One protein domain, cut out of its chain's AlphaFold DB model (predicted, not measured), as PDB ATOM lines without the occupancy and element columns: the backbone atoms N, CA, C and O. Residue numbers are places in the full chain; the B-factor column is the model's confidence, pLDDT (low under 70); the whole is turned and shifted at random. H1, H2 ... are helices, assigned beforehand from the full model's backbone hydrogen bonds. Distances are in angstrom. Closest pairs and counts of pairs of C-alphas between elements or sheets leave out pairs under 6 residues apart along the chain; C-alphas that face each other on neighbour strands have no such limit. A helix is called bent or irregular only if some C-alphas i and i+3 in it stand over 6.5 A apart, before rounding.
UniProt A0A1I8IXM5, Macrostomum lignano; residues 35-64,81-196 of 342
ATOM      1  N   ILE A  35      36.762 -40.023 -15.390       80.62
ATOM      2  CA  ILE A  35      37.219 -38.627 -15.433       80.62
ATOM      3  C   ILE A  35      36.549 -37.827 -14.312       80.62
ATOM      4  O   ILE A  35      35.370 -37.487 -14.365       80.62
ATOM      5  N   ASN A  36      37.326 -37.489 -13.287       84.88
ATOM      6  CA  ASN A  36      36.913 -36.659 -12.163       84.88
ATOM      7  C   ASN A  36      37.821 -35.422 -12.050       84.88
ATOM      8  O   ASN A  36      38.803 -35.281 -12.772       84.88
ATOM      9  N   ARG A  37      37.525 -34.506 -11.119       81.38
ATOM     10  CA  ARG A  37      38.320 -33.272 -10.945       81.38
ATOM     11  C   ARG A  37      39.802 -33.510 -10.628       81.38
ATOM     12  O   ARG A  37      40.598 -32.617 -10.879       81.38
ATOM     13  N   ARG A  38      40.168 -34.668 -10.068       83.25
ATOM     14  CA  ARG A  38      41.565 -35.022  -9.765       83.25
ATOM     15  C   ARG A  38      42.292 -35.587 -10.985       83.25
ATOM     16  O   ARG A  38      43.492 -35.388 -11.100       83.25
ATOM     17  N   THR A  39      41.582 -36.272 -11.882       86.94
ATOM     18  CA  THR A  39      42.151 -36.851 -13.113       86.94
ATOM     19  C   THR A  39      42.024 -35.931 -14.328       86.94
ATOM     20  O   THR A  39      42.673 -36.166 -15.338       86.94
ATOM     21  N   ALA A  40      41.239 -34.854 -14.242       86.00
ATOM     22  CA  ALA A  40      40.997 -33.937 -15.355       86.00
ATOM     23  C   ALA A  40      42.284 -33.339 -15.951       86.00
ATOM     24  O   ALA A  40      42.404 -33.281 -17.171       86.00
ATOM     25  N   ASP A  41      43.250 -32.939 -15.120       88.00
ATOM     26  CA  ASP A  41      44.494 -32.318 -15.597       88.00
ATOM     27  C   ASP A  41      45.407 -33.316 -16.326       88.00
ATOM     28  O   ASP A  41      45.998 -32.974 -17.351       88.00
ATOM     29  N   SER A  42      45.507 -34.558 -15.837       90.31
ATOM     30  CA  SER A  42      46.304 -35.603 -16.492       90.31
ATOM     31  C   SER A  42      45.644 -36.092 -17.779       90.31
ATOM     32  O   SER A  42      46.324 -36.282 -18.784       90.31
ATOM     33  N   VAL A  43      44.315 -36.227 -17.780       91.69
ATOM     34  CA  VAL A  43      43.537 -36.573 -18.976       91.69
ATOM     35  C   VAL A  43      43.627 -35.466 -20.023       91.69
ATOM     36  O   VAL A  43      43.812 -35.763 -21.198       91.69
ATOM     37  N   LEU A  44      43.555 -34.192 -19.621       91.75
ATOM     38  CA  LEU A  44      43.732 -33.064 -20.534       91.75
ATOM     39  C   LEU A  44      45.126 -33.074 -21.164       91.75
ATOM     40  O   LEU A  44      45.252 -32.885 -22.371       91.75
ATOM     41  N   GLN A  45      46.165 -33.326 -20.370       93.38
ATOM     42  CA  GLN A  45      47.526 -33.418 -20.885       93.38
ATOM     43  C   GLN A  45      47.687 -34.580 -21.878       93.38
ATOM     44  O   GLN A  45      48.284 -34.378 -22.935       93.38
ATOM     45  N   ALA A  46      47.131 -35.757 -21.574       93.94
ATOM     46  CA  ALA A  46      47.135 -36.901 -22.486       93.94
ATOM     47  C   ALA A  46      46.371 -36.590 -23.782       93.94
ATOM     48  O   ALA A  46      46.903 -36.788 -24.868       93.94
ATOM     49  N   LEU A  47      45.176 -36.000 -23.676       94.44
ATOM     50  CA  LEU A  47      44.369 -35.593 -24.825       94.44
ATOM     51  C   LEU A  47      45.107 -34.581 -25.708       94.44
ATOM     52  O   LEU A  47      45.128 -34.732 -26.922       94.44
ATOM     53  N   VAL A  48      45.734 -33.556 -25.124       94.88
ATOM     54  CA  VAL A  48      46.536 -32.589 -25.890       94.88
ATOM     55  C   VAL A  48      47.732 -33.271 -26.565       94.88
ATOM     56  O   VAL A  48      48.090 -32.877 -27.672       94.88
ATOM     57  N   GLY A  49      48.324 -34.291 -25.935       95.25
ATOM     58  CA  GLY A  49      49.365 -35.129 -26.534       95.25
ATOM     59  C   GLY A  49      48.873 -35.874 -27.775       95.25
ATOM     60  O   GLY A  49      49.465 -35.721 -28.840       95.25
ATOM     61  N   GLU A  50      47.750 -36.588 -27.666       96.25
ATOM     62  CA  GLU A  50      47.119 -37.310 -28.785       96.25
ATOM     63  C   GLU A  50      46.715 -36.375 -29.931       96.25
ATOM     64  O   GLU A  50      46.976 -36.646 -31.102       96.25
ATOM     65  N   LEU A  51      46.141 -35.212 -29.609       96.50
ATOM     66  CA  LEU A  51      45.839 -34.191 -30.615       96.50
ATOM     67  C   LEU A  51      47.112 -33.626 -31.254       96.50
ATOM     68  O   LEU A  51      47.099 -33.263 -32.428       96.50
ATOM     69  N   GLY A  52      48.209 -33.565 -30.500       95.75
ATOM     70  CA  GLY A  52      49.534 -33.269 -31.025       95.75
ATOM     71  C   GLY A  52      49.953 -34.282 -32.087       95.75
ATOM     72  O   GLY A  52      50.247 -33.877 -33.207       95.75
ATOM     73  N   PHE A  53      49.897 -35.579 -31.788       96.00
ATOM     74  CA  PHE A  53      50.232 -36.624 -32.761       96.00
ATOM     75  C   PHE A  53      49.356 -36.555 -34.017       96.00
ATOM     76  O   PHE A  53      49.876 -36.592 -35.129       96.00
ATOM     77  N   ALA A  54      48.047 -36.331 -33.868       95.94
ATOM     78  CA  ALA A  54      47.151 -36.148 -35.012       95.94
ATOM     79  C   ALA A  54      47.539 -34.937 -35.887       95.94
ATOM     80  O   ALA A  54      47.408 -34.976 -37.111       95.94
ATOM     81  N   LEU A  55      48.046 -33.857 -35.281       95.62
ATOM     82  CA  LEU A  55      48.610 -32.732 -36.029       95.62
ATOM     83  C   LEU A  55      49.942 -33.105 -36.701       95.62
ATOM     84  O   LEU A  55      50.204 -32.609 -37.787       95.62
ATOM     85  N   ASP A  56      50.793 -33.945 -36.094       94.94
ATOM     86  CA  ASP A  56      52.038 -34.431 -36.729       94.94
ATOM     87  C   ASP A  56      51.744 -35.268 -37.976       94.94
ATOM     88  O   ASP A  56      52.403 -35.092 -38.997       94.94
ATOM     89  N   GLU A  57      50.709 -36.108 -37.939       93.75
ATOM     90  CA  GLU A  57      50.258 -36.844 -39.123       93.75
ATOM     91  C   GLU A  57      49.808 -35.903 -40.244       93.75
ATOM     92  O   GLU A  57      50.185 -36.089 -41.400       93.75
ATOM     93  N   LEU A  58      49.024 -34.869 -39.919       93.06
ATOM     94  CA  LEU A  58      48.592 -33.880 -40.909       93.06
ATOM     95  C   LEU A  58      49.763 -33.067 -41.458       93.06
ATOM     96  O   LEU A  58      49.810 -32.812 -42.658       93.06
ATOM     97  N   ASP A  59      50.715 -32.680 -40.610       92.75
ATOM     98  CA  ASP A  59      51.927 -31.992 -41.048       92.75
ATOM     99  C   ASP A  59      52.752 -32.868 -41.989       92.75
ATOM    100  O   ASP A  59      53.204 -32.399 -43.030       92.75
ATOM    101  N   TRP A  60      52.883 -34.156 -41.673       91.31
ATOM    102  CA  TRP A  60      53.554 -35.116 -42.537       91.31
ATOM    103  C   TRP A  60      52.843 -35.254 -43.887       91.31
ATOM    104  O   TRP A  60      53.495 -35.127 -44.917       91.31
ATOM    105  N   ILE A  61      51.515 -35.409 -43.916       90.31
ATOM    106  CA  ILE A  61      50.725 -35.469 -45.164       90.31
ATOM    107  C   ILE A  61      50.917 -34.189 -46.004       90.31
ATOM    108  O   ILE A  61      51.062 -34.245 -47.229       90.31
ATOM    109  N   LEU A  62      50.950 -33.019 -45.360       88.69
ATOM    110  CA  LEU A  62      51.158 -31.735 -46.036       88.69
ATOM    111  C   LEU A  62      52.603 -31.544 -46.523       88.69
ATOM    112  O   LEU A  62      52.824 -30.953 -47.580       88.69
ATOM    113  N   SER A  63      53.581 -32.061 -45.779       84.25
ATOM    114  CA  SER A  63      55.011 -31.834 -46.012       84.25
ATOM    115  C   SER A  63      55.691 -32.902 -46.867       84.25
ATOM    116  O   SER A  63      56.705 -32.594 -47.494       84.25
ATOM    117  N   ALA A  64      55.150 -34.126 -46.941       61.22
ATOM    118  CA  ALA A  64      55.756 -35.303 -47.583       61.22
ATOM    119  C   ALA A  64      56.060 -35.151 -49.090       61.22
ATOM    120  O   ALA A  64      56.563 -36.076 -49.720       61.22
ATOM    121  N   SER A  81      39.131 -35.969 -47.045       94.19
ATOM    122  CA  SER A  81      39.609 -36.703 -45.868       94.19
ATOM    123  C   SER A  81      40.448 -35.805 -44.950       94.19
ATOM    124  O   SER A  81      40.193 -35.720 -43.744       94.19
ATOM    125  N   VAL A  82      41.397 -35.058 -45.521       94.38
ATOM    126  CA  VAL A  82      42.245 -34.111 -44.781       94.38
ATOM    127  C   VAL A  82      41.424 -32.953 -44.203       94.38
ATOM    128  O   VAL A  82      41.558 -32.642 -43.018       94.38
ATOM    129  N   ALA A  83      40.520 -32.358 -44.984       94.81
ATOM    130  CA  ALA A  83      39.631 -31.285 -44.546       94.81
ATOM    131  C   ALA A  83      38.713 -31.736 -43.396       94.81
ATOM    132  O   ALA A  83      38.555 -31.018 -42.408       94.81
ATOM    133  N   SER A  84      38.173 -32.957 -43.468       94.81
ATOM    134  CA  SER A  84      37.363 -33.558 -42.403       94.81
ATOM    135  C   SER A  84      38.159 -33.732 -41.104       94.81
ATOM    136  O   SER A  84      37.691 -33.334 -40.030       94.81
ATOM    137  N   ARG A  85      39.405 -34.229 -41.191       95.31
ATOM    138  CA  ARG A  85      40.319 -34.344 -40.039       95.31
ATOM    139  C   ARG A  85      40.629 -32.979 -39.422       95.31
ATOM    140  O   ARG A  85      40.484 -32.817 -38.210       95.31
ATOM    141  N   PHE A  86      40.961 -31.976 -40.238       96.25
ATOM    142  CA  PHE A  86      41.138 -30.598 -39.767       96.25
ATOM    143  C   PHE A  86      39.868 -30.040 -39.117       96.25
ATOM    144  O   PHE A  86      39.956 -29.361 -38.093       96.25
ATOM    145  N   GLY A  87      38.688 -30.340 -39.659       95.88
ATOM    146  CA  GLY A  87      37.406 -29.918 -39.097       95.88
ATOM    147  C   GLY A  87      37.136 -30.532 -37.723       95.88
ATOM    148  O   GLY A  87      36.704 -29.835 -36.802       95.88
ATOM    149  N   LEU A  88      37.435 -31.822 -37.545       95.75
ATOM    150  CA  LEU A  88      37.334 -32.486 -36.245       95.75
ATOM    151  C   LEU A  88      38.316 -31.887 -35.232       95.75
ATOM    152  O   LEU A  88      37.900 -31.519 -34.133       95.75
ATOM    153  N   LEU A  89      39.585 -31.723 -35.612       96.19
ATOM    154  CA  LEU A  89      40.595 -31.106 -34.749       96.19
ATOM    155  C   LEU A  89      40.210 -29.676 -34.368       96.19
ATOM    156  O   LEU A  89      40.275 -29.326 -33.194       96.19
ATOM    157  N   SER A  90      39.706 -28.881 -35.312       95.94
ATOM    158  CA  SER A  90      39.233 -27.515 -35.052       95.94
ATOM    159  C   SER A  90      38.118 -27.492 -34.006       95.94
ATOM    160  O   SER A  90      38.155 -26.679 -33.083       95.94
ATOM    161  N   ARG A  91      37.157 -28.427 -34.080       95.81
ATOM    162  CA  ARG A  91      36.094 -28.568 -33.068       95.81
ATOM    163  C   ARG A  91      36.642 -28.962 -31.700       95.81
ATOM    164  O   ARG A  91      36.171 -28.441 -30.687       95.81
ATOM    165  N   LEU A  92      37.622 -29.862 -31.649       95.69
ATOM    166  CA  LEU A  92      38.249 -30.287 -30.395       95.69
ATOM    167  C   LEU A  92      39.053 -29.145 -29.766       95.69
ATOM    168  O   LEU A  92      38.857 -28.849 -28.589       95.69
ATOM    169  N   VAL A  93      39.862 -28.430 -30.552       95.12
ATOM    170  CA  VAL A  93      40.586 -27.232 -30.097       95.12
ATOM    171  C   VAL A  93      39.605 -26.155 -29.631       95.12
ATOM    172  O   VAL A  93      39.817 -25.571 -28.571       95.12
ATOM    173  N   HIS A  94      38.490 -25.940 -30.337       94.62
ATOM    174  CA  HIS A  94      37.439 -25.016 -29.902       94.62
ATOM    175  C   HIS A  94      36.821 -25.435 -28.560       94.62
ATOM    176  O   HIS A  94      36.617 -24.598 -27.677       94.62
ATOM    177  N   CYS A  95      36.556 -26.730 -28.363       93.69
ATOM    178  CA  CYS A  95      36.058 -27.246 -27.088       93.69
ATOM    179  C   CYS A  95      37.068 -27.016 -25.961       93.69
ATOM    180  O   CYS A  95      36.675 -26.518 -24.909       93.69
ATOM    181  N   LEU A  96      38.355 -27.296 -26.193       92.75
ATOM    182  CA  LEU A  96      39.432 -27.054 -25.228       92.75
ATOM    183  C   LEU A  96      39.603 -25.562 -24.912       92.75
ATOM    184  O   LEU A  96      39.758 -25.190 -23.750       92.75
ATOM    185  N   ALA A  97      39.516 -24.691 -25.919       90.44
ATOM    186  CA  ALA A  97      39.534 -23.240 -25.741       90.44
ATOM    187  C   ALA A  97      38.275 -22.721 -25.021       90.44
ATOM    188  O   ALA A  97      38.302 -21.678 -24.375       90.44
ATOM    189  N   SER A  98      37.167 -23.458 -25.088       89.81
ATOM    190  CA  SER A  98      35.935 -23.137 -24.364       89.81
ATOM    191  C   SER A  98      35.934 -23.605 -22.911       89.81
ATOM    192  O   SER A  98      35.037 -23.226 -22.156       89.81
ATOM    193  N   MET A  99      36.906 -24.421 -22.498       87.75
ATOM    194  CA  MET A  99      37.019 -24.851 -21.110       87.75
ATOM    195  C   MET A  99      37.491 -23.688 -20.232       87.75
ATOM    196  O   MET A  99      38.464 -23.006 -20.550       87.75
ATOM    197  N   GLY A 100      36.832 -23.504 -19.085       80.50
ATOM    198  CA  GLY A 100      37.235 -22.551 -18.046       80.50
ATOM    199  C   GLY A 100      38.484 -23.015 -17.295       80.50
ATOM    200  O   GLY A 100      38.413 -23.344 -16.110       80.50
ATOM    201  N   LEU A 101      39.614 -23.106 -17.998       82.38
ATOM    202  CA  LEU A 101      40.900 -23.495 -17.431       82.38
ATOM    203  C   LEU A 101      41.459 -22.353 -16.583       82.38
ATOM    204  O   LEU A 101      41.422 -21.187 -16.974       82.38
ATOM    205  N   LYS A 102      42.008 -22.695 -15.417       79.50
ATOM    206  CA  LYS A 102      42.724 -21.720 -14.591       79.50
ATOM    207  C   LYS A 102      44.023 -21.292 -15.294       79.50
ATOM    208  O   LYS A 102      44.602 -22.092 -16.043       79.50
ATOM    209  N   PRO A 103      44.512 -20.064 -15.051       78.81
ATOM    210  CA  PRO A 103      45.841 -19.663 -15.503       78.81
ATOM    211  C   PRO A 103      46.905 -20.656 -15.016       78.81
ATOM    212  O   PRO A 103      46.862 -21.097 -13.867       78.81
ATOM    213  N   GLY A 104      47.830 -21.034 -15.898       81.50
ATOM    214  CA  GLY A 104      48.893 -21.999 -15.606       81.50
ATOM    215  C   GLY A 104      49.173 -22.963 -16.760       81.50
ATOM    216  O   GLY A 104      48.738 -22.752 -17.893       81.50
ATOM    217  N   ALA A 105      49.865 -24.064 -16.451       85.31
ATOM    218  CA  ALA A 105      50.428 -24.985 -17.442       85.31
ATOM    219  C   ALA A 105      49.404 -25.543 -18.448       85.31
ATOM    220  O   ALA A 105      49.686 -25.598 -19.645       85.31
ATOM    221  N   GLN A 106      48.203 -25.909 -17.983       86.06
ATOM    222  CA  GLN A 106      47.125 -26.415 -18.845       86.06
ATOM    223  C   GLN A 106      46.665 -25.361 -19.852       86.06
ATOM    224  O   GLN A 106      46.417 -25.654 -21.025       86.06
ATOM    225  N   THR A 107      46.622 -24.100 -19.415       86.88
ATOM    226  CA  THR A 107      46.269 -22.996 -20.296       86.88
ATOM    227  C   THR A 107      47.318 -22.810 -21.389       86.88
ATOM    228  O   THR A 107      46.957 -22.685 -22.565       86.88
ATOM    229  N   GLY A 108      48.599 -22.899 -21.026       88.12
ATOM    230  CA  GLY A 108      49.722 -22.898 -21.961       88.12
ATOM    231  C   GLY A 108      49.702 -24.059 -22.959       88.12
ATOM    232  O   GLY A 108      49.958 -23.845 -24.143       88.12
ATOM    233  N   LEU A 109      49.354 -25.274 -22.520       91.44
ATOM    234  CA  LEU A 109      49.268 -26.460 -23.387       91.44
ATOM    235  C   LEU A 109      48.243 -26.278 -24.509       91.44
ATOM    236  O   LEU A 109      48.588 -26.421 -25.680       91.44
ATOM    237  N   VAL A 110      47.015 -25.883 -24.165       92.38
ATOM    238  CA  VAL A 110      45.957 -25.632 -25.159       92.38
ATOM    239  C   VAL A 110      46.329 -24.476 -26.093       92.38
ATOM    240  O   VAL A 110      46.052 -24.538 -27.285       92.38
ATOM    241  N   THR A 111      47.004 -23.444 -25.578       91.75
ATOM    242  CA  THR A 111      47.481 -22.309 -26.392       91.75
ATOM    243  C   THR A 111      48.490 -22.777 -27.439       91.75
ATOM    244  O   THR A 111      48.324 -22.469 -28.613       91.75
ATOM    245  N   ARG A 112      49.482 -23.591 -27.049       93.75
ATOM    246  CA  ARG A 112      50.472 -24.160 -27.978       93.75
ATOM    247  C   ARG A 112      49.848 -25.114 -28.998       93.75
ATOM    248  O   ARG A 112      50.240 -25.082 -30.162       93.75
ATOM    249  N   LEU A 113      48.874 -25.926 -28.580       95.56
ATOM    250  CA  LEU A 113      48.118 -26.793 -29.486       95.56
ATOM    251  C   LEU A 113      47.380 -25.963 -30.543       95.56
ATOM    252  O   LEU A 113      47.515 -26.233 -31.734       95.56
ATOM    253  N   ALA A 114      46.665 -24.915 -30.121       95.25
ATOM    254  CA  ALA A 114      45.991 -23.996 -31.033       95.25
ATOM    255  C   ALA A 114      46.983 -23.309 -31.984       95.25
ATOM    256  O   ALA A 114      46.732 -23.242 -33.183       95.25
ATOM    257  N   THR A 115      48.147 -22.872 -31.487       95.75
ATOM    258  CA  THR A 115      49.194 -22.266 -32.326       95.75
ATOM    259  C   THR A 115      49.606 -23.221 -33.438       95.75
ATOM    260  O   THR A 115      49.676 -22.836 -34.603       95.75
ATOM    261  N   ARG A 116      49.862 -24.484 -33.084       96.31
ATOM    262  CA  ARG A 116      50.268 -25.513 -34.039       96.31
ATOM    263  C   ARG A 116      49.162 -25.818 -35.050       96.31
ATOM    264  O   ARG A 116      49.446 -25.875 -36.241       96.31
ATOM    265  N   HIS A 117      47.915 -25.911 -34.594       96.88
ATOM    266  CA  HIS A 117      46.741 -26.084 -35.453       96.88
ATOM    267  C   HIS A 117      46.632 -24.986 -36.520       96.88
ATOM    268  O   HIS A 117      46.567 -25.295 -37.708       96.88
ATOM    269  N   PHE A 118      46.716 -23.707 -36.131       96.81
ATOM    270  CA  PHE A 118      46.668 -22.591 -37.089       96.81
ATOM    271  C   PHE A 118      47.859 -22.566 -38.052       96.81
ATOM    272  O   PHE A 118      47.682 -22.240 -39.224       96.81
ATOM    273  N   ARG A 119      49.059 -22.973 -37.618       96.31
ATOM    274  CA  ARG A 119      50.211 -23.109 -38.530       96.31
ATOM    275  C   ARG A 119      49.973 -24.157 -39.614       96.31
ATOM    276  O   ARG A 119      50.329 -23.917 -40.767       96.31
ATOM    277  N   LEU A 120      49.367 -25.291 -39.265       95.44
ATOM    278  CA  LEU A 120      49.054 -26.344 -40.232       95.44
ATOM    279  C   LEU A 120      47.885 -25.968 -41.140       95.44
ATOM    280  O   LEU A 120      47.968 -26.201 -42.342       95.44
ATOM    281  N   LEU A 121      46.861 -25.289 -40.616       95.31
ATOM    282  CA  LEU A 121      45.820 -24.684 -41.451       95.31
ATOM    283  C   LEU A 121      46.420 -23.692 -42.458       95.31
ATOM    284  O   LEU A 121      46.086 -23.734 -43.640       95.31
ATOM    285  N   ALA A 122      47.344 -22.830 -42.023       94.25
ATOM    286  CA  ALA A 122      48.061 -21.925 -42.922       94.25
ATOM    287  C   ALA A 122      48.902 -22.688 -43.957       94.25
ATOM    288  O   ALA A 122      49.065 -22.222 -45.080       94.25
ATOM    289  N   SER A 123      49.464 -23.844 -43.593       93.31
ATOM    290  CA  SER A 123      50.187 -24.721 -44.523       93.31
ATOM    291  C   SER A 123      49.253 -25.296 -45.591       93.31
ATOM    292  O   SER A 123      49.510 -25.096 -46.773       93.31
ATOM    293  N   LEU A 124      48.117 -25.881 -45.195       93.25
ATOM    294  CA  LEU A 124      47.096 -26.401 -46.112       93.25
ATOM    295  C   LEU A 124      46.636 -25.334 -47.116       93.25
ATOM    296  O   LEU A 124      46.623 -25.569 -48.323       93.25
ATOM    297  N   VAL A 125      46.295 -24.141 -46.621       92.69
ATOM    298  CA  VAL A 125      45.840 -23.032 -47.469       92.69
ATOM    299  C   VAL A 125      46.951 -22.553 -48.406       92.69
ATOM    300  O   VAL A 125      46.690 -22.279 -49.577       92.69
ATOM    301  N   ARG A 126      48.202 -22.487 -47.930       91.38
ATOM    302  CA  ARG A 126      49.348 -22.165 -48.791       91.38
ATOM    303  C   ARG A 126      49.536 -23.213 -49.877       91.38
ATOM    304  O   ARG A 126      49.693 -22.810 -51.022       91.38
ATOM    305  N   CYS A 127      49.449 -24.502 -49.551       90.31
ATOM    306  CA  CYS A 127      49.521 -25.582 -50.533       90.31
ATOM    307  C   CYS A 127      48.439 -25.426 -51.610       90.31
ATOM    308  O   CYS A 127      48.767 -25.463 -52.789       90.31
ATOM    309  N   LEU A 128      47.185 -25.140 -51.244       90.19
ATOM    310  CA  LEU A 128      46.119 -24.853 -52.220       90.19
ATOM    311  C   LEU A 128      46.435 -23.620 -53.090       90.19
ATOM    312  O   LEU A 128      46.188 -23.615 -54.297       90.19
ATOM    313  N   ALA A 129      47.011 -22.571 -52.499       88.94
ATOM    314  CA  ALA A 129      47.345 -21.344 -53.218       88.94
ATOM    315  C   ALA A 129      48.523 -21.528 -54.192       88.94
ATOM    316  O   ALA A 129      48.500 -20.974 -55.295       88.94
ATOM    317  N   THR A 130      49.558 -22.276 -53.794       87.06
ATOM    318  CA  THR A 130      50.769 -22.521 -54.594       87.06
ATOM    319  C   THR A 130      50.561 -23.619 -55.625       87.06
ATOM    320  O   THR A 130      50.969 -23.454 -56.768       87.06
ATOM    321  N   ALA A 131      49.885 -24.705 -55.252       83.56
ATOM    322  CA  ALA A 131      49.640 -25.850 -56.120       83.56
ATOM    323  C   ALA A 131      48.416 -25.673 -57.025       83.56
ATOM    324  O   ALA A 131      48.086 -26.582 -57.768       83.56
ATOM    325  N   GLY A 132      47.730 -24.528 -57.016       73.69
ATOM    326  CA  GLY A 132      46.491 -24.367 -57.791       73.69
ATOM    327  C   GLY A 132      46.630 -24.347 -59.323       73.69
ATOM    328  O   GLY A 132      45.621 -24.205 -60.004       73.69
ATOM    329  N   GLN A 133      47.844 -24.442 -59.877       79.00
ATOM    330  CA  GLN A 133      48.048 -24.773 -61.298       79.00
ATOM    331  C   GLN A 133      48.026 -26.290 -61.555       79.00
ATOM    332  O   GLN A 133      47.894 -26.713 -62.696       79.00
ATOM    333  N   SER A 134      48.132 -27.111 -60.507       86.12
ATOM    334  CA  SER A 134      47.943 -28.556 -60.596       86.12
ATOM    335  C   SER A 134      46.497 -28.871 -60.960       86.12
ATOM    336  O   SER A 134      45.566 -28.349 -60.339       86.12
ATOM    337  N   VAL A 135      46.323 -29.786 -61.915       88.12
ATOM    338  CA  VAL A 135      45.016 -30.295 -62.355       88.12
ATOM    339  C   VAL A 135      44.193 -30.794 -61.166       88.12
ATOM    340  O   VAL A 135      43.016 -30.465 -61.049       88.12
ATOM    341  N   ALA A 136      44.821 -31.505 -60.225       88.50
ATOM    342  CA  ALA A 136      44.134 -32.027 -59.047       88.50
ATOM    343  C   ALA A 136      43.581 -30.910 -58.145       88.50
ATOM    344  O   ALA A 136      42.462 -31.003 -57.646       88.50
ATOM    345  N   VAL A 137      44.321 -29.810 -57.970       89.12
ATOM    346  CA  VAL A 137      43.855 -28.676 -57.154       89.12
ATOM    347  C   VAL A 137      42.764 -27.888 -57.869       89.12
ATOM    348  O   VAL A 137      41.821 -27.445 -57.217       89.12
ATOM    349  N   GLN A 138      42.839 -27.750 -59.193       89.69
ATOM    350  CA  GLN A 138      41.740 -27.170 -59.969       89.69
ATOM    351  C   GLN A 138      40.461 -28.000 -59.818       89.69
ATOM    352  O   GLN A 138      39.413 -27.439 -59.513       89.69
ATOM    353  N   GLN A 139      40.560 -29.328 -59.913       91.31
ATOM    354  CA  GLN A 139      39.433 -30.237 -59.682       91.31
ATOM    355  C   GLN A 139      38.874 -30.127 -58.256       91.31
ATOM    356  O   GLN A 139      37.659 -30.094 -58.076       91.31
ATOM    357  N   ILE A 140      39.736 -30.016 -57.238       91.75
ATOM    358  CA  ILE A 140      39.316 -29.795 -55.844       91.75
ATOM    359  C   ILE A 140      38.521 -28.492 -55.709       91.75
ATOM    360  O   ILE A 140      37.466 -28.485 -55.081       91.75
ATOM    361  N   LEU A 141      39.018 -27.392 -56.284       90.19
ATOM    362  CA  LEU A 141      38.387 -26.074 -56.157       90.19
ATOM    363  C   LEU A 141      37.116 -25.927 -57.006       90.19
ATOM    364  O   LEU A 141      36.259 -25.122 -56.659       90.19
ATOM    365  N   GLN A 142      36.981 -26.697 -58.089       90.50
ATOM    366  CA  GLN A 142      35.775 -26.741 -58.926       90.50
ATOM    367  C   GLN A 142      34.724 -27.734 -58.406       90.50
ATOM    368  O   GLN A 142      33.544 -27.613 -58.729       90.50
ATOM    369  N   SER A 143      35.125 -28.715 -57.594       93.12
ATOM    370  CA  SER A 143      34.199 -29.654 -56.961       93.12
ATOM    371  C   SER A 143      33.349 -28.944 -55.908       93.12
ATOM    372  O   SER A 143      33.862 -28.455 -54.901       93.12
ATOM    373  N   ALA A 144      32.027 -28.950 -56.104       91.31
ATOM    374  CA  ALA A 144      31.079 -28.343 -55.170       91.31
ATOM    375  C   ALA A 144      31.202 -28.923 -53.748       91.31
ATOM    376  O   ALA A 144      31.156 -28.185 -52.766       91.31
ATOM    377  N   GLU A 145      31.403 -30.238 -53.626       93.00
ATOM    378  CA  GLU A 145      31.510 -30.906 -52.327       93.00
ATOM    379  C   GLU A 145      32.808 -30.554 -51.597       93.00
ATOM    380  O   GLU A 145      32.778 -30.196 -50.418       93.00
ATOM    381  N   ALA A 146      33.949 -30.623 -52.289       92.75
ATOM    382  CA  ALA A 146      35.235 -30.301 -51.679       92.75
ATOM    383  C   ALA A 146      35.350 -28.811 -51.348       92.75
ATOM    384  O   ALA A 146      35.837 -28.457 -50.272       92.75
ATOM    385  N   TYR A 147      34.845 -27.937 -52.220       91.88
ATOM    386  CA  TYR A 147      34.783 -26.514 -51.927       91.88
ATOM    387  C   TYR A 147      33.883 -26.229 -50.717       91.88
ATOM    388  O   TYR A 147      34.297 -25.497 -49.821       91.88
ATOM    389  N   ALA A 148      32.713 -26.869 -50.605       91.81
ATOM    390  CA  ALA A 148      31.851 -26.732 -49.429       91.81
ATOM    391  C   ALA A 148      32.533 -27.214 -48.134       91.81
ATOM    392  O   ALA A 148      32.362 -26.605 -47.075       91.81
ATOM    393  N   ASP A 149      33.331 -28.282 -48.192       93.75
ATOM    394  CA  ASP A 149      34.110 -28.754 -47.043       93.75
ATOM    395  C   ASP A 149      35.210 -27.752 -46.646       93.75
ATOM    396  O   ASP A 149      35.401 -27.487 -45.453       93.75
ATOM    397  N   LEU A 150      35.875 -27.124 -47.625       93.25
ATOM    398  CA  LEU A 150      36.820 -26.027 -47.390       93.25
ATOM    399  C   LEU A 150      36.124 -24.805 -46.777       93.25
ATOM    400  O   LEU A 150      36.618 -24.245 -45.799       93.25
ATOM    401  N   GLU A 151      34.969 -24.409 -47.309       92.31
ATOM    402  CA  GLU A 151      34.174 -23.295 -46.795       92.31
ATOM    403  C   GLU A 151      33.770 -23.508 -45.339       92.31
ATOM    404  O   GLU A 151      33.987 -22.627 -44.508       92.31
ATOM    405  N   ARG A 152      33.234 -24.691 -45.013       92.88
ATOM    406  CA  ARG A 152      32.856 -25.052 -43.638       92.88
ATOM    407  C   ARG A 152      34.058 -25.039 -42.705       92.88
ATOM    408  O   ARG A 152      33.937 -24.599 -41.564       92.88
ATOM    409  N   LEU A 153      35.213 -25.524 -43.164       95.12
ATOM    410  CA  LEU A 153      36.442 -25.498 -42.376       95.12
ATOM    411  C   LEU A 153      36.887 -24.058 -42.093       95.12
ATOM    412  O   LEU A 153      37.205 -23.732 -40.949       95.12
ATOM    413  N   VAL A 154      36.886 -23.196 -43.111       93.75
ATOM    414  CA  VAL A 154      37.263 -21.782 -42.982       93.75
ATOM    415  C   VAL A 154      36.287 -21.029 -42.078       93.75
ATOM    416  O   VAL A 154      36.729 -20.275 -41.212       93.75
ATOM    417  N   GLU A 155      34.984 -21.271 -42.219       92.19
ATOM    418  CA  GLU A 155      33.944 -20.682 -41.370       92.19
ATOM    419  C   GLU A 155      34.082 -21.126 -39.909       92.19
ATOM    420  O   GLU A 155      34.048 -20.290 -39.012       92.19
ATOM    421  N   LEU A 156      34.347 -22.408 -39.650       92.81
ATOM    422  CA  LEU A 156      34.608 -22.902 -38.295       92.81
ATOM    423  C   LEU A 156      35.867 -22.261 -37.686       92.81
ATOM    424  O   LEU A 156      35.874 -21.886 -36.512       92.81
ATOM    425  N   CYS A 157      36.946 -22.143 -38.464       93.00
ATOM    426  CA  CYS A 157      38.220 -21.628 -37.965       93.00
ATOM    427  C   CYS A 157      38.184 -20.114 -37.721       93.00
ATOM    428  O   CYS A 157      38.600 -19.655 -36.660       93.00
ATOM    429  N   GLY A 158      37.680 -19.349 -38.689       89.75
ATOM    430  CA  GLY A 158      37.645 -17.888 -38.630       89.75
ATOM    431  C   GLY A 158      36.418 -17.330 -37.916       89.75
ATOM    432  O   GLY A 158      36.512 -16.305 -37.254       89.75
ATOM    433  N   GLY A 159      35.274 -18.009 -38.027       86.75
ATOM    434  CA  GLY A 159      34.004 -17.559 -37.462       86.75
ATOM    435  C   GLY A 159      33.785 -17.963 -36.006       86.75
ATOM    436  O   GLY A 159      33.202 -17.194 -35.245       86.75
ATOM    437  N   GLU A 160      34.259 -19.143 -35.597       88.50
ATOM    438  CA  GLU A 160      34.036 -19.662 -34.238       88.50
ATOM    439  C   GLU A 160      35.339 -19.787 -33.439       88.50
ATOM    440  O   GLU A 160      35.453 -19.267 -32.326       88.50
ATOM    441  N   LEU A 161      36.346 -20.471 -33.991       92.12
ATOM    442  CA  LEU A 161      37.553 -20.831 -33.248       92.12
ATOM    443  C   LEU A 161      38.449 -19.627 -32.927       92.12
ATOM    444  O   LEU A 161      38.849 -19.474 -31.772       92.12
ATOM    445  N   ALA A 162      38.778 -18.793 -33.916       91.62
ATOM    446  CA  ALA A 162      39.647 -17.634 -33.713       91.62
ATOM    447  C   ALA A 162      39.050 -16.628 -32.704       91.62
ATOM    448  O   ALA A 162      39.735 -16.342 -31.717       91.62
ATOM    449  N   PRO A 163      37.776 -16.191 -32.817       89.69
ATOM    450  CA  PRO A 163      37.146 -15.346 -31.799       89.69
ATOM    451  C   PRO A 163      37.196 -15.976 -30.408       89.69
ATOM    452  O   PRO A 163      37.568 -15.323 -29.432       89.69
ATOM    453  N   LYS A 164      36.924 -17.285 -30.309       88.81
ATOM    454  CA  LYS A 164      36.956 -17.978 -29.020       88.81
ATOM    455  C   LYS A 164      38.348 -18.003 -28.388       88.81
ATOM    456  O   LYS A 164      38.483 -17.960 -27.162       88.81
ATOM    457  N   ILE A 165      39.384 -18.097 -29.211       90.25
ATOM    458  CA  ILE A 165      40.770 -18.015 -28.762       90.25
ATOM    459  C   ILE A 165      41.093 -16.611 -28.257       90.25
ATOM    460  O   ILE A 165      41.681 -16.506 -27.180       90.25
ATOM    461  N   TYR A 166      40.694 -15.560 -28.975       89.38
ATOM    462  CA  TYR A 166      40.904 -14.180 -28.533       89.38
ATOM    463  C   TYR A 166      40.205 -13.901 -27.197       89.38
ATOM    464  O   TYR A 166      40.854 -13.413 -26.268       89.38
ATOM    465  N   ASP A 167      38.948 -14.327 -27.039       86.56
ATOM    466  CA  ASP A 167      38.212 -14.245 -25.768       86.56
ATOM    467  C   ASP A 167      38.982 -14.901 -24.619       86.56
ATOM    468  O   ASP A 167      39.125 -14.344 -23.529       86.56
ATOM    469  N   ARG A 168      39.505 -16.107 -24.854       84.38
ATOM    470  CA  ARG A 168      40.267 -16.852 -23.851       84.38
ATOM    471  C   ARG A 168      41.589 -16.172 -23.515       84.38
ATOM    472  O   ARG A 168      41.972 -16.136 -22.346       84.38
ATOM    473  N   VAL A 169      42.300 -15.666 -24.519       83.56
ATOM    474  CA  VAL A 169      43.544 -14.913 -24.327       83.56
ATOM    475  C   VAL A 169      43.273 -13.696 -23.444       83.56
ATOM    476  O   VAL A 169      43.974 -13.509 -22.448       83.56
ATOM    477  N   LEU A 170      42.215 -12.940 -23.737       84.75
ATOM    478  CA  LEU A 170      41.794 -11.794 -22.937       84.75
ATOM    479  C   LEU A 170      41.455 -12.203 -21.495       84.75
ATOM    480  O   LEU A 170      41.970 -11.616 -20.543       84.75
ATOM    481  N   GLN A 171      40.648 -13.253 -21.313       82.56
ATOM    482  CA  GLN A 171      40.301 -13.775 -19.986       82.56
ATOM    483  C   GLN A 171      41.540 -14.207 -19.190       82.56
ATOM    484  O   GLN A 171      41.641 -13.916 -17.997       82.56
ATOM    485  N   SER A 172      42.502 -14.862 -19.844       78.56
ATOM    486  CA  SER A 172      43.757 -15.281 -19.218       78.56
ATOM    487  C   SER A 172      44.606 -14.085 -18.785       78.56
ATOM    488  O   SER A 172      45.186 -14.119 -17.702       78.56
ATOM    489  N   GLN A 173      44.679 -13.027 -19.598       78.75
ATOM    490  CA  GLN A 173      45.424 -11.810 -19.263       78.75
ATOM    491  C   GLN A 173      44.779 -11.054 -18.095       78.75
ATOM    492  O   GLN A 173      45.474 -10.661 -17.156       78.75
ATOM    493  N   LEU A 174      43.447 -10.916 -18.093       82.12
ATOM    494  CA  LEU A 174      42.707 -10.304 -16.985       82.12
ATOM    495  C   LEU A 174      42.883 -11.092 -15.682       82.12
ATOM    496  O   LEU A 174      43.109 -10.501 -14.626       82.12
ATOM    497  N   ALA A 175      42.817 -12.424 -15.744       80.19
ATOM    498  CA  ALA A 175      43.037 -13.278 -14.582       80.19
ATOM    499  C   ALA A 175      44.477 -13.174 -14.049       80.19
ATOM    500  O   ALA A 175      44.671 -13.081 -12.837       80.19
ATOM    501  N   ALA A 176      45.477 -13.128 -14.935       78.56
ATOM    502  CA  ALA A 176      46.875 -12.934 -14.550       78.56
ATOM    503  C   ALA A 176      47.113 -11.559 -13.898       78.56
ATOM    504  O   ALA A 176      47.785 -11.474 -12.871       78.56
ATOM    505  N   SER A 177      46.514 -10.494 -14.441       80.94
ATOM    506  CA  SER A 177      46.591  -9.139 -13.878       80.94
ATOM    507  C   SER A 177      45.974  -9.057 -12.475       80.94
ATOM    508  O   SER A 177      46.586  -8.503 -11.558       80.94
ATOM    509  N   ARG A 178      44.802  -9.679 -12.267       84.00
ATOM    510  CA  ARG A 178      44.156  -9.763 -10.944       84.00
ATOM    511  C   ARG A 178      45.035 -10.496  -9.931       84.00
ATOM    512  O   ARG A 178      45.292  -9.954  -8.862       84.00
ATOM    513  N   ALA A 179      45.572 -11.660 -10.302       81.38
ATOM    514  CA  ALA A 179      46.462 -12.430  -9.435       81.38
ATOM    515  C   ALA A 179      47.741 -11.651  -9.070       81.38
ATOM    516  O   ALA A 179      48.189 -11.689  -7.925       81.38
ATOM    517  N   ALA A 180      48.313 -10.900 -10.018       82.38
ATOM    518  CA  ALA A 180      49.473 -10.050  -9.761       82.38
ATOM    519  C   ALA A 180      49.150  -8.905  -8.783       82.38
ATOM    520  O   ALA A 180      49.955  -8.610  -7.896       82.38
ATOM    521  N   ARG A 181      47.969  -8.284  -8.908       83.94
ATOM    522  CA  ARG A 181      47.505  -7.222  -8.001       83.94
ATOM    523  C   ARG A 181      47.273  -7.745  -6.583       83.94
ATOM    524  O   ARG A 181      47.730  -7.115  -5.632       83.94
ATOM    525  N   GLU A 182      46.627  -8.900  -6.444       86.12
ATOM    526  CA  GLU A 182      46.404  -9.558  -5.150       86.12
ATOM    527  C   GLU A 182      47.732  -9.921  -4.471       86.12
ATOM    528  O   GLU A 182      47.945  -9.600  -3.300       86.12
ATOM    529  N   ALA A 183      48.681 -10.495  -5.221       86.12
ATOM    530  CA  ALA A 183      50.011 -10.817  -4.705       86.12
ATOM    531  C   ALA A 183      50.798  -9.564  -4.275       86.12
ATOM    532  O   ALA A 183      51.519  -9.590  -3.272       86.12
ATOM    533  N   ALA A 184      50.660  -8.455  -5.008       86.50
ATOM    534  CA  ALA A 184      51.282  -7.183  -4.654       86.50
ATOM    535  C   ALA A 184      50.688  -6.590  -3.363       86.50
ATOM    536  O   ALA A 184      51.443  -6.115  -2.508       86.50
ATOM    537  N   GLU A 185      49.364  -6.658  -3.184       86.69
ATOM    538  CA  GLU A 185      48.694  -6.199  -1.963       86.69
ATOM    539  C   GLU A 185      49.078  -7.061  -0.750       86.69
ATOM    540  O   GLU A 185      49.416  -6.527   0.311       86.69
ATOM    541  N   GLU A 186      49.117  -8.386  -0.901       85.25
ATOM    542  CA  GLU A 186      49.535  -9.295   0.169       85.25
ATOM    543  C   GLU A 186      51.000  -9.047   0.573       85.25
ATOM    544  O   GLU A 186      51.335  -8.974   1.761       85.25
ATOM    545  N   ALA A 187      51.886  -8.829  -0.404       87.38
ATOM    546  CA  ALA A 187      53.277  -8.469  -0.149       87.38
ATOM    547  C   ALA A 187      53.407  -7.113   0.570       87.38
ATOM    548  O   ALA A 187      54.282  -6.952   1.429       87.38
ATOM    549  N   ALA A 188      52.542  -6.143   0.258       85.88
ATOM    550  CA  ALA A 188      52.497  -4.851   0.940       85.88
ATOM    551  C   ALA A 188      52.007  -4.981   2.396       85.88
ATOM    552  O   ALA A 188      52.628  -4.407   3.297       85.88
ATOM    553  N   ARG A 189      50.972  -5.795   2.654       84.06
ATOM    554  CA  ARG A 189      50.474  -6.094   4.011       84.06
ATOM    555  C   ARG A 189      51.548  -6.762   4.875       84.06
ATOM    556  O   ARG A 189      51.876  -6.247   5.942       84.06
ATOM    557  N   ARG A 190      52.225  -7.796   4.358       84.75
ATOM    558  CA  ARG A 190      53.334  -8.477   5.060       84.75
ATOM    559  C   ARG A 190      54.491  -7.533   5.426       84.75
ATOM    560  O   ARG A 190      55.134  -7.702   6.464       84.75
ATOM    561  N   LYS A 191      54.777  -6.518   4.596       82.12
ATOM    562  CA  LYS A 191      55.784  -5.481   4.905       82.12
ATOM    563  C   LYS A 191      55.326  -4.539   6.026       82.12
ATOM    564  O   LYS A 191      56.160  -4.132   6.838       82.12
ATOM    565  N   LYS A 192      54.033  -4.203   6.087       76.00
ATOM    566  CA  LYS A 192      53.446  -3.362   7.144       76.00
ATOM    567  C   LYS A 192      53.479  -4.072   8.501       76.00
ATOM    568  O   LYS A 192      53.946  -3.472   9.471       76.00
ATOM    569  N   ASP A 193      53.136  -5.357   8.538       73.31
ATOM    570  CA  ASP A 193      53.154  -6.170   9.763       73.31
ATOM    571  C   ASP A 193      54.578  -6.323  10.323       73.31
ATOM    572  O   ASP A 193      54.819  -6.148  11.520       73.31
ATOM    573  N   LYS A 194      55.575  -6.517   9.446       71.88
ATOM    574  CA  LYS A 194      56.992  -6.577   9.848       71.88
ATOM    575  C   LYS A 194      57.524  -5.239  10.390       71.88
ATOM    576  O   LYS A 194      58.444  -5.234  11.207       71.88
ATOM    577  N   LYS A 195      56.962  -4.102   9.957       64.81
ATOM    578  CA  LYS A 195      57.325  -2.761  10.454       64.81
ATOM    579  C   LYS A 195      56.644  -2.436  11.792       64.81
ATOM    580  O   LYS A 195      57.254  -1.752  12.609       64.81
ATOM    581  N   GLN A 196      55.439  -2.956  12.047       56.84
ATOM    582  CA  GLN A 196      54.750  -2.820  13.341       56.84
ATOM    583  C   GLN A 196      55.335  -3.734  14.430       56.84
ATOM    584  O   GLN A 196      55.525  -3.273  15.554       56.84
TER     585      GLN A 196
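AT A GLANCE: This is residues 35 to 64 and 81 to 196 of the 342 residues of a protein of Macrostomum lignano (UniProt A0A1I8IXM5). Long helices stand in a loose up-and-down bundle: H1, H2 and H3 run side by side, and the long, bent but nearly straight H5 comes back along H2. The short H4 lies across one end, at the turn from H3 into H5, while at the other end residues 180 to 196 of H5 stick out and add to the length. The printed part has 146 residues with five named helices, H1 to H5 in chain order, and no named strand; the class is all helix. The whole is loose, with a radius of gyration of the C-alphas of 20.9 A, and a rod with spans of 81 by 29 by 24 A.

HOW THE PARTS SIT: H1, residues 40 to 63, touches H3, residues 105 to 130, the same way at a shallow tilt of 17 degrees; the closest C-alphas, of Asp 59 and Leu 120, are 6.4 A apart. H2, residues 81 to 97, is close to H1 but not clearly touching, with the C-alphas of Leu 51 and Leu 89 closest at 7.4 A. H2 and H3 form a helical hairpin at a shallow tilt of 28 degrees, opposite ways; H3 touches H2 with residues 110 to 121 alone, and the closest C-alphas, of Val 93 and Ala 114, are 6.4 A apart. H5, residues 144 to 196, was assigned as one helix by its hydrogen bonds but is bent, with C-alphas 159 and 162 6.8 A apart; its arms, H5a, residues 144 to 159, and H5b, residues 162 to 196, stand at 19 degrees. H5a touches H2 the same way at a shallow tilt of 17 degrees, with the C-alphas of Gly 87 and Leu 153 closest at 5.6 A. H5b touches H2 with residues 164 to 168 alone, and the C-alphas of Ala 97 and Ile 165 are closest at 6.2 A. H1, H2, H3 and H5b make a bundle, up and down, each running against the one before it in the chain. H4, residues 135 to 142, and H5a touch only at the corner, and only just, with 3 pairs of C-alphas within 8 A, closest at Leu 141 and Tyr 147, 5.6 A. H1 is apart from H4, H5a and H5b. Every O i to N i+4 pair is within hydrogen-bond range in H1, H2, H3, H4, H5a and H5b.

IN THESE COORDINATES: H1 begins at C-alpha 40, (40.997, -33.937, -15.355), and is 33.8 A long; H2 is 24.2 A and H3 37.2 A. H5a is 20.9 A long, and H5b is 51.6 A, ending at C-alpha 196, (54.750, -2.820, 13.341).

THE WHOLE: The C-alphas farthest apart, of Val 135 and Gln 196, are 81.1 A apart. Residues 65 to 80 are not printed, and C-alphas 64 and 81 across this cut are 16.3 A apart. Of the links that are printed whole, none is long. The mean pLDDT of the printed part is 88.8; residues 64, 195 and 196 are under 70.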